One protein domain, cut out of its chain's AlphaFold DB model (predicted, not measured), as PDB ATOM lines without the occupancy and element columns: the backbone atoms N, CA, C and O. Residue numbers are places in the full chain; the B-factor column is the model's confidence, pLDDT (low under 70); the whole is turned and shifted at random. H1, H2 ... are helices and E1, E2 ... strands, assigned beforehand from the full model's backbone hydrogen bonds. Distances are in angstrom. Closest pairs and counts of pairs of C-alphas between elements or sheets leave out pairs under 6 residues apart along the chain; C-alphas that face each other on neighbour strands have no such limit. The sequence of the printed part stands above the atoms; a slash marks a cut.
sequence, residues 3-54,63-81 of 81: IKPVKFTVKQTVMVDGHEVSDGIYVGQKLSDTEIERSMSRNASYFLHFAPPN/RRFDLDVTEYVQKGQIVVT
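What this domain is: This is residues 3 to 54 and 63 to 81 of the 81 residues of an uncharacterized protein of Sinorhizobium sp. RAC02 (UniProt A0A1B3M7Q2). One strongly twisted, curled sheet of five strands, E6 E5 E4 E1 E7, makes the body, and the short helix H2 packs over one of its faces. The small hairpin of E2 and E3 lies at one end of this sheet, and the short helix H1 lies beyond the other end, off the sheet. The printed part has 71 residues with two named helices and seven named strands, in the order E1 E2 E3 E4 H1 E5 E6 H2 E7; both sheets are antiparallel and the class is mixed, helices and strands. The whole is compact, with a radius of gyration of the C-alphas of 12.1 A, yet elongated in outline, spanning 39 by 23 by 23 A.

Where its parts are: E1, residues 3 to 10, begins at C-alpha 3 (115.711, 117.564, 136.567) and is 20.7 A long. E2, residues 14 to 16, and E3, residues 19 to 21, are short. E4, residues 24 to 32, is 24.1 A long and bends by 55 degrees at residue 27. H1, residues 34 to 38, has C-alpha 38 at (117.436, 132.890, 144.624). E5, residues 45 to 50, is 15.9 A long. E6, residues 65 to 68, is 9.6 A long. H2, residues 70 to 74, precedes E7, residues 78 to 80, which ends at C-alpha 80 (111.381, 111.834, 148.765).

How they stand to each other: E4 and E1 are antiparallel neighbours at 147 degrees, with N 8 and O 26 at 2.8 A. E1 and E7 are antiparallel at 139 degrees, with N 9 and O 79 at 2.8 A. On the other side of E4, E5 is antiparallel to it at 144 degrees, with N 29 and O 47 at 2.8 A. E6 and E5 are antiparallel at 151 degrees, with N 50 and O 65 at 2.8 A. These N and O pairs are within hydrogen-bond range. E6 and E7 are the edge strands. H2 is on this sheet at a height over the sheet of 7.3 A, over none of its strands, but only just: 2 of its 5 C-alphas fall on E5 and 2 on E7. The closest C-alphas of H2 and E5 are those of Thr 70 and Tyr 46, 4.8 A apart. H1 is not on the sheet, and H1 and H2 are apart. E2 and E3 form a hairpin, with N 16 and O 19 within hydrogen-bond range at 2.9 A. The closest C-alphas of E2 and E6 are those of Val 16 and Leu 67, 6.4 A apart. In H1 and H2 every O i to N i+4 pair is within hydrogen-bond range.

The domain as a whole: The two C-alphas farthest apart are those of Arg 38 and Asn 54, 40.1 A. Residues 55 to 62 are not printed, and C-alphas 54 and 63 are 8.7 A apart across this cut. Of the links that are printed whole, none is long. The mean pLDDT of the printed part is 84.7; it is under 70 at residues 34 to 42, 53 to 54 and 63.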
ATOM      1  N   ILE A   3     116.888 118.416 136.373       88.69
ATOM      2  CA  ILE A   3     115.711 117.564 136.567       88.69
ATOM      3  C   ILE A   3     116.208 116.173 136.958       88.69
ATOM      4  O   ILE A   3     117.032 115.594 136.249       88.69
ATOM      5  N   LYS A   4     115.743 115.643 138.093       90.56
ATOM      6  CA  LYS A   4     116.083 114.286 138.548       90.56
ATOM      7  C   LYS A   4     114.819 113.471 138.810       90.56
ATOM      8  O   LYS A   4     113.926 113.988 139.481       90.56
ATOM      9  N   PRO A   5     114.741 112.213 138.343       93.19
ATOM     10  CA  PRO A   5     113.669 111.319 138.754       93.19
ATOM     11  C   PRO A   5     113.804 111.003 140.247       93.19
ATOM     12  O   PRO A   5     114.917 110.828 140.746       93.19
ATOM     13  N   VAL A   6     112.678 110.931 140.950       94.38
ATOM     14  CA  VAL A   6     112.612 110.611 142.384       94.38
ATOM     15  C   VAL A   6     111.419 109.709 142.684       94.38
ATOM     16  O   VAL A   6     110.461 109.644 141.903       94.38
ATOM     17  N   LYS A   7     111.466 109.020 143.826       95.69
ATOM     18  CA  LYS A   7     110.313 108.307 144.379       95.69
ATOM     19  C   LYS A   7     109.716 109.099 145.534       95.69
ATOM     20  O   LYS A   7     110.439 109.632 146.373       95.69
ATOM     21  N   PHE A   8     108.394 109.136 145.585       95.12
ATOM     22  CA  PHE A   8     107.619 109.751 146.650       95.12
ATOM     23  C   PHE A   8     106.961 108.662 147.482       95.12
ATOM     24  O   PHE A   8     106.288 107.795 146.938       95.12
ATOM     25  N   THR A   9     107.131 108.720 148.796       96.06
ATOM     26  CA  THR A   9     106.372 107.915 149.754       96.06
ATOM     27  C   THR A   9     105.345 108.816 150.420       96.06
ATOM     28  O   THR A   9     105.702 109.691 151.214       96.06
ATOM     29  N   VAL A  10     104.077 108.614 150.084       93.50
ATOM     30  CA  VAL A  10     102.936 109.316 150.674       93.50
ATOM     31  C   VAL A  10     102.503 108.520 151.902       93.50
ATOM     32  O   VAL A  10     102.128 107.358 151.779       93.50
ATOM     33  N   LYS A  11     102.623 109.107 153.098       89.31
ATOM     34  CA  LYS A  11     102.337 108.401 154.366       89.31
ATOM     35  C   LYS A  11     100.859 108.400 154.755       89.31
ATOM     36  O   LYS A  11     100.449 107.595 155.581       89.31
ATOM     37  N   GLN A  12     100.103 109.350 154.225       90.31
ATOM     38  CA  GLN A  12      98.682 109.545 154.481       90.31
ATOM     39  C   GLN A  12      98.068 110.218 153.260       90.31
ATOM     40  O   GLN A  12      98.757 110.994 152.596       90.31
ATOM     41  N   THR A  13      96.787 109.969 153.004       91.69
ATOM     42  CA  THR A  13      96.071 110.590 151.888       91.69
ATOM     43  C   THR A  13      96.166 112.117 151.938       91.69
ATOM     44  O   THR A  13      95.949 112.731 152.988       91.69
ATOM     45  N   VAL A  14      96.495 112.737 150.803       92.62
ATOM     46  CA  VAL A  14      96.569 114.197 150.644       92.62
ATOM     47  C   VAL A  14      95.774 114.654 149.423       92.62
ATOM     48  O   VAL A  14      95.661 113.930 148.439       92.62
ATOM     49  N   MET A  15      95.247 115.878 149.481       93.12
ATOM     50  CA  MET A  15      94.568 116.521 148.353       93.12
ATOM     51  C   MET A  15      95.537 117.464 147.640       93.12
ATOM     52  O   MET A  15      95.938 118.477 148.210       93.12
ATOM     53  N   VAL A  16      95.909 117.164 146.400       91.31
ATOM     54  CA  VAL A  16      96.844 117.984 145.612       91.31
ATOM     55  C   VAL A  16      96.148 118.415 144.332       91.31
ATOM     56  O   VAL A  16      95.693 117.568 143.573       91.31
ATOM     57  N   ASP A  17      96.001 119.723 144.120       88.38
ATOM     58  CA  ASP A  17      95.326 120.304 142.946       88.38
ATOM     59  C   ASP A  17      93.933 119.703 142.646       88.38
ATOM     60  O   ASP A  17      93.521 119.567 141.499       88.38
ATOM     61  N   GLY A  18      93.189 119.325 143.694       88.81
ATOM     62  CA  GLY A  18      91.865 118.695 143.577       88.81
ATOM     63  C   GLY A  18      91.883 117.174 143.381       88.81
ATOM     64  O   GLY A  18      90.816 116.566 143.316       88.81
ATOM     65  N   HIS A  19      93.061 116.550 143.343       88.12
ATOM     66  CA  HIS A  19      93.234 115.103 143.253       88.12
ATOM     67  C   HIS A  19      93.520 114.484 144.620       88.12
ATOM     68  O   HIS A  19      94.394 114.947 145.355       88.12
ATOM     69  N   GLU A  20      92.806 113.405 144.938       91.25
ATOM     70  CA  GLU A  20      93.106 112.573 146.098       91.25
ATOM     71  C   GLU A  20      94.294 111.656 145.778       91.25
ATOM     72  O   GLU A  20      94.208 110.777 144.919       91.25
ATOM     73  N   VAL A  21      95.415 111.869 146.467       90.81
ATOM     74  CA  VAL A  21      96.605 111.018 146.387       90.81
ATOM     75  C   VAL A  21      96.646 110.159 147.642       90.81
ATOM     76  O   VAL A  21      96.938 110.663 148.728       90.81
ATOM     77  N   SER A  22      96.321 108.878 147.493       91.75
ATOM     78  CA  SER A  22      96.324 107.893 148.578       91.75
ATOM     79  C   SER A  22      97.728 107.636 149.138       91.75
ATOM     80  O   SER A  22      98.740 108.044 148.565       91.75
ATOM     81  N   ASP A  23      97.805 106.953 150.281       92.69
ATOM     82  CA  ASP A  23      99.082 106.452 150.776       92.69
ATOM     83  C   ASP A  23      99.692 105.438 149.793       92.69
ATOM     84  O   ASP A  23      98.996 104.648 149.154       92.69
ATOM     85  N   GLY A  24     101.012 105.494 149.626       91.88
ATOM     86  CA  GLY A  24     101.692 104.643 148.658       91.88
ATOM     87  C   GLY A  24     103.013 105.194 148.143       91.88
ATOM     88  O   GLY A  24     103.541 106.203 148.622       91.88
ATOM     89  N   ILE A  25     103.561 104.490 147.151       93.12
ATOM     90  CA  ILE A  25     104.798 104.866 146.468       93.12
ATOM     91  C   ILE A  25     104.460 105.363 145.069       93.12
ATOM     92  O   ILE A  25     103.896 104.635 144.256       93.12
ATOM     93  N   TYR A  26     104.884 106.586 144.781       93.25
ATOM     94  CA  TYR A  26     104.687 107.251 143.502       93.25
ATOM     95  C   TYR A  26     106.034 107.625 142.893       93.25
ATOM     96  O   TYR A  26     107.060 107.696 143.574       93.25
ATOM     97  N   VAL A  27     106.034 107.874 141.591       94.06
ATOM     98  CA  VAL A  27     107.204 108.371 140.867       94.06
ATOM     99  C   VAL A  27     106.993 109.825 140.493       94.06
ATOM    100  O   VAL A  27     105.863 110.277 140.328       94.06
ATOM    101  N   GLY A  28     108.084 110.557 140.331       94.31
ATOM    102  CA  GLY A  28     108.028 111.864 139.707       94.31
ATOM    103  C   GLY A  28     109.384 112.519 139.597       94.31
ATOM    104  O   GLY A  28     110.387 111.836 139.380       94.31
ATOM    105  N   GLN A  29     109.414 113.843 139.686       94.69
ATOM    106  CA  GLN A  29     110.587 114.631 139.342       94.69
ATOM    107  C   GLN A  29     110.878 115.697 140.388       94.69
ATOM    108  O   GLN A  29     109.990 116.375 140.901       94.69
ATOM    109  N   LYS A  30     112.168 115.864 140.668       91.69
ATOM    110  CA  LYS A  30     112.722 116.993 141.403       91.69
ATOM    111  C   LYS A  30     113.320 117.974 140.404       91.69
ATOM    112  O   LYS A  30     114.235 117.613 139.660       91.69
ATOM    113  N   LEU A  31     112.839 119.208 140.433       89.50
ATOM    114  CA  LEU A  31     113.386 120.338 139.695       89.50
ATOM    115  C   LEU A  31     114.222 121.176 140.662       89.50
ATOM    116  O   LEU A  31     113.736 121.631 141.696       89.50
ATOM    117  N   SER A  32     115.498 121.362 140.351       84.25
ATOM    118  CA  SER A  32     116.403 122.218 141.122       84.25
ATOM    119  C   SER A  32     117.057 123.217 140.185       84.25
ATOM    120  O   SER A  32     117.599 122.835 139.146       84.25
ATOM    121  N   ASP A  33     116.999 124.495 140.532       73.88
ATOM    122  CA  ASP A  33     117.603 125.558 139.743       73.88
ATOM    123  C   ASP A  33     118.207 126.628 140.648       73.88
ATOM    124  O   ASP A  33     117.668 126.918 141.714       73.88
ATOM    125  N   THR A  34     119.301 127.231 140.192       62.06
ATOM    126  CA  THR A  34     119.991 128.320 140.881       62.06
ATOM    127  C   THR A  34     119.106 129.570 141.031       62.06
ATOM    128  O   THR A  34     119.318 130.362 141.945       62.06
ATOM    129  N   GLU A  35     118.108 129.769 140.162       56.00
ATOM    130  CA  GLU A  35     117.087 130.821 140.265       56.00
ATOM    131  C   GLU A  35     115.977 130.463 141.265       56.00
ATOM    132  O   GLU A  35     115.556 131.331 142.029       56.00
ATOM    133  N   ILE A  36     115.571 129.186 141.354       56.47
ATOM    134  CA  ILE A  36     114.642 128.697 142.395       56.47
ATOM    135  C   ILE A  36     115.257 128.919 143.791       56.47
ATOM    136  O   ILE A  36     114.569 129.363 144.711       56.47
ATOM    137  N   GLU A  37     116.574 128.725 143.920       54.22
ATOM    138  CA  GLU A  37     117.341 129.026 145.137       54.22
ATOM    139  C   GLU A  37     117.415 130.536 145.456       54.22
ATOM    140  O   GLU A  37     117.465 130.915 146.629       54.22
ATOM    141  N   ARG A  38     117.379 131.421 144.445       54.75
ATOM    142  CA  ARG A  38     117.436 132.890 144.624       54.75
ATOM    143  C   ARG A  38     116.107 133.516 145.048       54.75
ATOM    144  O   ARG A  38     116.128 134.568 145.682       54.75
ATOM    145  N   SER A  39     114.969 132.880 144.769       55.31
ATOM    146  CA  SER A  39     113.635 133.384 145.142       55.31
ATOM    147  C   SER A  39     113.237 133.146 146.614       55.31
ATOM    148  O   SER A  39     112.074 133.308 146.971       55.31
ATOM    149  N   MET A  40     114.198 132.848 147.498       53.72
ATOM    150  CA  MET A  40     114.080 132.964 148.965       53.72
ATOM    151  C   MET A  40     112.978 132.133 149.667       53.72
ATOM    152  O   MET A  40     112.299 132.655 150.548       53.72
ATOM    153  N   SER A  41     112.835 130.827 149.376       55.16
ATOM    154  CA  SER A  41     112.248 129.860 150.351       55.16
ATOM    155  C   SER A  41     112.303 128.373 149.969       55.16
ATOM    156  O   SER A  41     111.988 127.525 150.807       55.16
ATOM    157  N   ARG A  42     112.657 127.996 148.731       60.81
ATOM    158  CA  ARG A  42     112.621 126.585 148.300       60.81
ATOM    159  C   ARG A  42     113.885 126.224 147.519       60.81
ATOM    160  O   ARG A  42     114.174 126.858 146.523       60.81
ATOM    161  N   ASN A  43     114.608 125.181 147.939       71.31
ATOM    162  CA  ASN A  43     115.808 124.693 147.226       71.31
ATOM    163  C   ASN A  43     115.469 123.782 146.026       71.31
ATOM    164  O   ASN A  43     116.348 123.398 145.258       71.31
ATOM    165  N   ALA A  44     114.209 123.361 145.894       82.06
ATOM    166  CA  ALA A  44     113.727 122.522 144.804       82.06
ATOM    167  C   ALA A  44     112.194 122.540 144.738       82.06
ATOM    168  O   ALA A  44     111.541 122.702 145.771       82.06
ATOM    169  N   SER A  45     111.661 122.283 143.545       89.31
ATOM    170  CA  SER A  45     110.259 121.926 143.322       89.31
ATOM    171  C   SER A  45     110.135 120.421 143.083       89.31
ATOM    172  O   SER A  45     111.036 119.798 142.515       89.31
ATOM    173  N   TYR A  46     109.027 119.835 143.518       92.06
ATOM    174  CA  TYR A  46     108.759 118.404 143.436       92.06
ATOM    175  C   TYR A  46     107.416 118.162 142.755       92.06
ATOM    176  O   TYR A  46     106.391 118.629 143.238       92.06
ATOM    177  N   PHE A  47     107.429 117.392 141.669       94.00
ATOM    178  CA  PHE A  47     106.244 117.052 140.889       94.00
ATOM    179  C   PHE A  47     106.009 115.547 140.940       94.00
ATOM    180  O   PHE A  47     106.898 114.776 140.575       94.00
ATOM    181  N   LEU A  48     104.836 115.126 141.404       94.25
ATOM    182  CA  LEU A  48     104.418 113.730 141.498       94.25
ATOM    183  C   LEU A  48     103.602 113.357 140.255       94.25
ATOM    184  O   LEU A  48     102.626 114.029 139.936       94.25
ATOM    185  N   HIS A  49     103.978 112.272 139.575       92.81
ATOM    186  CA  HIS A  49     103.230 111.749 138.433       92.81
ATOM    187  C   HIS A  49     102.084 110.868 138.935       92.81
ATOM    188  O   HIS A  49     102.291 109.717 139.335       92.81
ATOM    189  N   PHE A  50     100.873 111.412 138.924       87.38
ATOM    190  CA  PHE A  50      99.668 110.726 139.362       87.38
ATOM    191  C   PHE A  50      98.885 110.189 138.166       87.38
ATOM    192  O   PHE A  50      98.642 110.892 137.187       87.38
ATOM    193  N   ALA A  51      98.480 108.929 138.248       82.00
ATOM    194  CA  ALA A  51      97.587 108.297 137.291       82.00
ATOM    195  C   ALA A  51      96.479 107.617 138.102       82.00
ATOM    196  O   ALA A  51      96.740 106.558 138.681       82.00
ATOM    197  N   PRO A  52      95.286 108.226 138.220       70.38
ATOM    198  CA  PRO A  52      94.195 107.594 138.940       70.38
ATOM    199  C   PRO A  52      93.814 106.289 138.228       70.38
ATOM    200  O   PRO A  52      93.822 106.247 136.992       70.38
ATOM    201  N   PRO A  53      93.488 105.216 138.967       62.62
ATOM    202  CA  PRO A  53      92.843 104.066 138.358       62.62
ATOM    203  C   PRO A  53      91.515 104.557 137.781       62.62
ATOM    204  O   PRO A  53      90.681 105.082 138.518       62.62
ATOM    205  N   ASN A  54      91.348 104.468 136.460       63.47
ATOM    206  CA  ASN A  54      90.101 104.852 135.808       63.47
ATOM    207  C   ASN A  54      88.953 104.091 136.489       63.47
ATOM    208  O   ASN A  54      88.940 102.859 136.500       63.47
ATOM    209  N   ARG A  63      94.881 109.406 131.914       68.50
ATOM    210  CA  ARG A  63      95.256 110.807 132.136       68.50
ATOM    211  C   ARG A  63      96.303 110.845 133.240       68.50
ATOM    212  O   ARG A  63      96.022 110.506 134.385       68.50
ATOM    213  N   ARG A  64      97.526 111.217 132.866       80.31
ATOM    214  CA  ARG A  64      98.617 111.470 133.810       80.31
ATOM    215  C   ARG A  64      98.569 112.931 134.231       80.31
ATOM    216  O   ARG A  64      98.458 113.806 133.376       80.31
ATOM    217  N   PHE A  65      98.659 113.163 135.530       86.12
ATOM    218  CA  PHE A  65      98.691 114.478 136.149       86.12
ATOM    219  C   PHE A  65     100.053 114.687 136.802       86.12
ATOM    220  O   PHE A  65     100.535 113.809 137.517       86.12
ATOM    221  N   ASP A  66     100.657 115.844 136.562       91.38
ATOM    222  CA  ASP A  66     101.879 116.273 137.234       91.38
ATOM    223  C   ASP A  66     101.488 117.194 138.387       91.38
ATOM    224  O   ASP A  66     101.176 118.363 138.178       91.38
ATOM    225  N   LEU A  67     101.449 116.644 139.599       93.25
ATOM    226  CA  LEU A  67     100.964 117.337 140.791       93.25
ATOM    227  C   LEU A  67     102.131 118.008 141.521       93.25
ATOM    228  O   LEU A  67     103.101 117.325 141.862       93.25
ATOM    229  N   ASP A  68     102.051 119.314 141.796       93.31
ATOM    230  CA  ASP A  68     103.071 119.995 142.603       93.31
ATOM    231  C   ASP A  68     102.915 119.599 144.078       93.31
ATOM    232  O   ASP A  68     102.016 120.036 144.796       93.31
ATOM    233  N   VAL A  69     103.830 118.754 144.546       93.25
ATOM    234  CA  VAL A  69     103.851 118.238 145.918       93.25
ATOM    235  C   VAL A  69     104.896 118.924 146.791       93.25
ATOM    236  O   VAL A  69     105.185 118.462 147.896       93.25
ATOM    237  N   THR A  70     105.476 120.033 146.329       92.12
ATOM    238  CA  THR A  70     106.590 120.705 147.010       92.12
ATOM    239  C   THR A  70     106.252 121.055 148.456       92.12
ATOM    240  O   THR A  70     107.054 120.805 149.357       92.12
ATOM    241  N   GLU A  71     105.049 121.571 148.713       90.94
ATOM    242  CA  GLU A  71     104.615 121.927 150.069       90.94
ATOM    243  C   GLU A  71     104.488 120.708 150.984       90.94
ATOM    244  O   GLU A  71     104.867 120.760 152.152       90.94
ATOM    245  N   TYR A  72     103.979 119.599 150.452       92.50
ATOM    246  CA  TYR A  72     103.793 118.351 151.188       92.50
ATOM    247  C   TYR A  72     105.123 117.676 151.517       92.50
ATOM    248  O   TYR A  72     105.270 117.089 152.594       92.50
ATOM    249  N   VAL A  73     106.111 117.813 150.630       90.69
ATOM    250  CA  VAL A  73     107.495 117.406 150.891       90.69
ATOM    251  C   VAL A  73     108.113 118.266 151.993       90.69
ATOM    252  O   VAL A  73     108.708 117.735 152.928       90.69
ATOM    253  N   GLN A  74     107.924 119.587 151.944       89.06
ATOM    254  CA  GLN A  74     108.434 120.509 152.970       89.06
ATOM    255  C   GLN A  74     107.798 120.287 154.347       89.06
ATOM    256  O   GLN A  74     108.479 120.396 155.363       89.06
ATOM    257  N   LYS A  75     106.510 119.932 154.383       89.81
ATOM    258  CA  LYS A  75     105.774 119.573 155.606       89.81
ATOM    259  C   LYS A  75     106.068 118.146 156.097       89.81
ATOM    260  O   LYS A  75     105.578 117.763 157.155       89.81
ATOM    261  N   GLY A  76     106.834 117.347 155.347       89.62
ATOM    262  CA  GLY A  76     107.187 115.964 155.698       89.62
ATOM    263  C   GLY A  76     106.049 114.943 155.552       89.62
ATOM    264  O   GLY A  76     106.187 113.802 156.001       89.62
ATOM    265  N   GLN A  77     104.936 115.334 154.927       90.81
ATOM    266  CA  GLN A  77     103.781 114.464 154.662       90.81
ATOM    267  C   GLN A  77     104.058 113.508 153.494       90.81
ATOM    268  O   GLN A  77     103.563 112.379 153.478       90.81
ATOM    269  N   ILE A  78     104.903 113.948 152.557       93.81
ATOM    270  CA  ILE A  78     105.454 113.133 151.477       93.81
ATOM    271  C   ILE A  78     106.973 113.076 151.641       93.81
ATOM    272  O   ILE A  78     107.637 114.103 151.754       93.81
ATOM    273  N   VAL A  79     107.536 111.871 151.652       94.25
ATOM    274  CA  VAL A  79     108.984 111.653 151.761       94.25
ATOM    275  C   VAL A  79     109.564 111.379 150.379       94.25
ATOM    276  O   VAL A  79     109.011 110.579 149.632       94.25
ATOM    277  N   VAL A  80     110.683 112.023 150.044       92.12
ATOM    278  CA  VAL A  80     111.381 111.834 148.765       92.12
ATOM    279  C   VAL A  80     112.596 110.933 148.966       92.12
ATOM    280  O   VAL A  80     113.384 111.175 149.881       92.12
ATOM    281  N   THR A  81     112.755 109.928 148.105       86.88
ATOM    282  CA  THR A  81     113.894 108.990 148.075       86.88
ATOM    283  C   THR A  81     114.474 108.856 146.679       86.88
ATOM    284  O   THR A  81     113.668 108.839 145.714       86.88
TER     285      THR A  81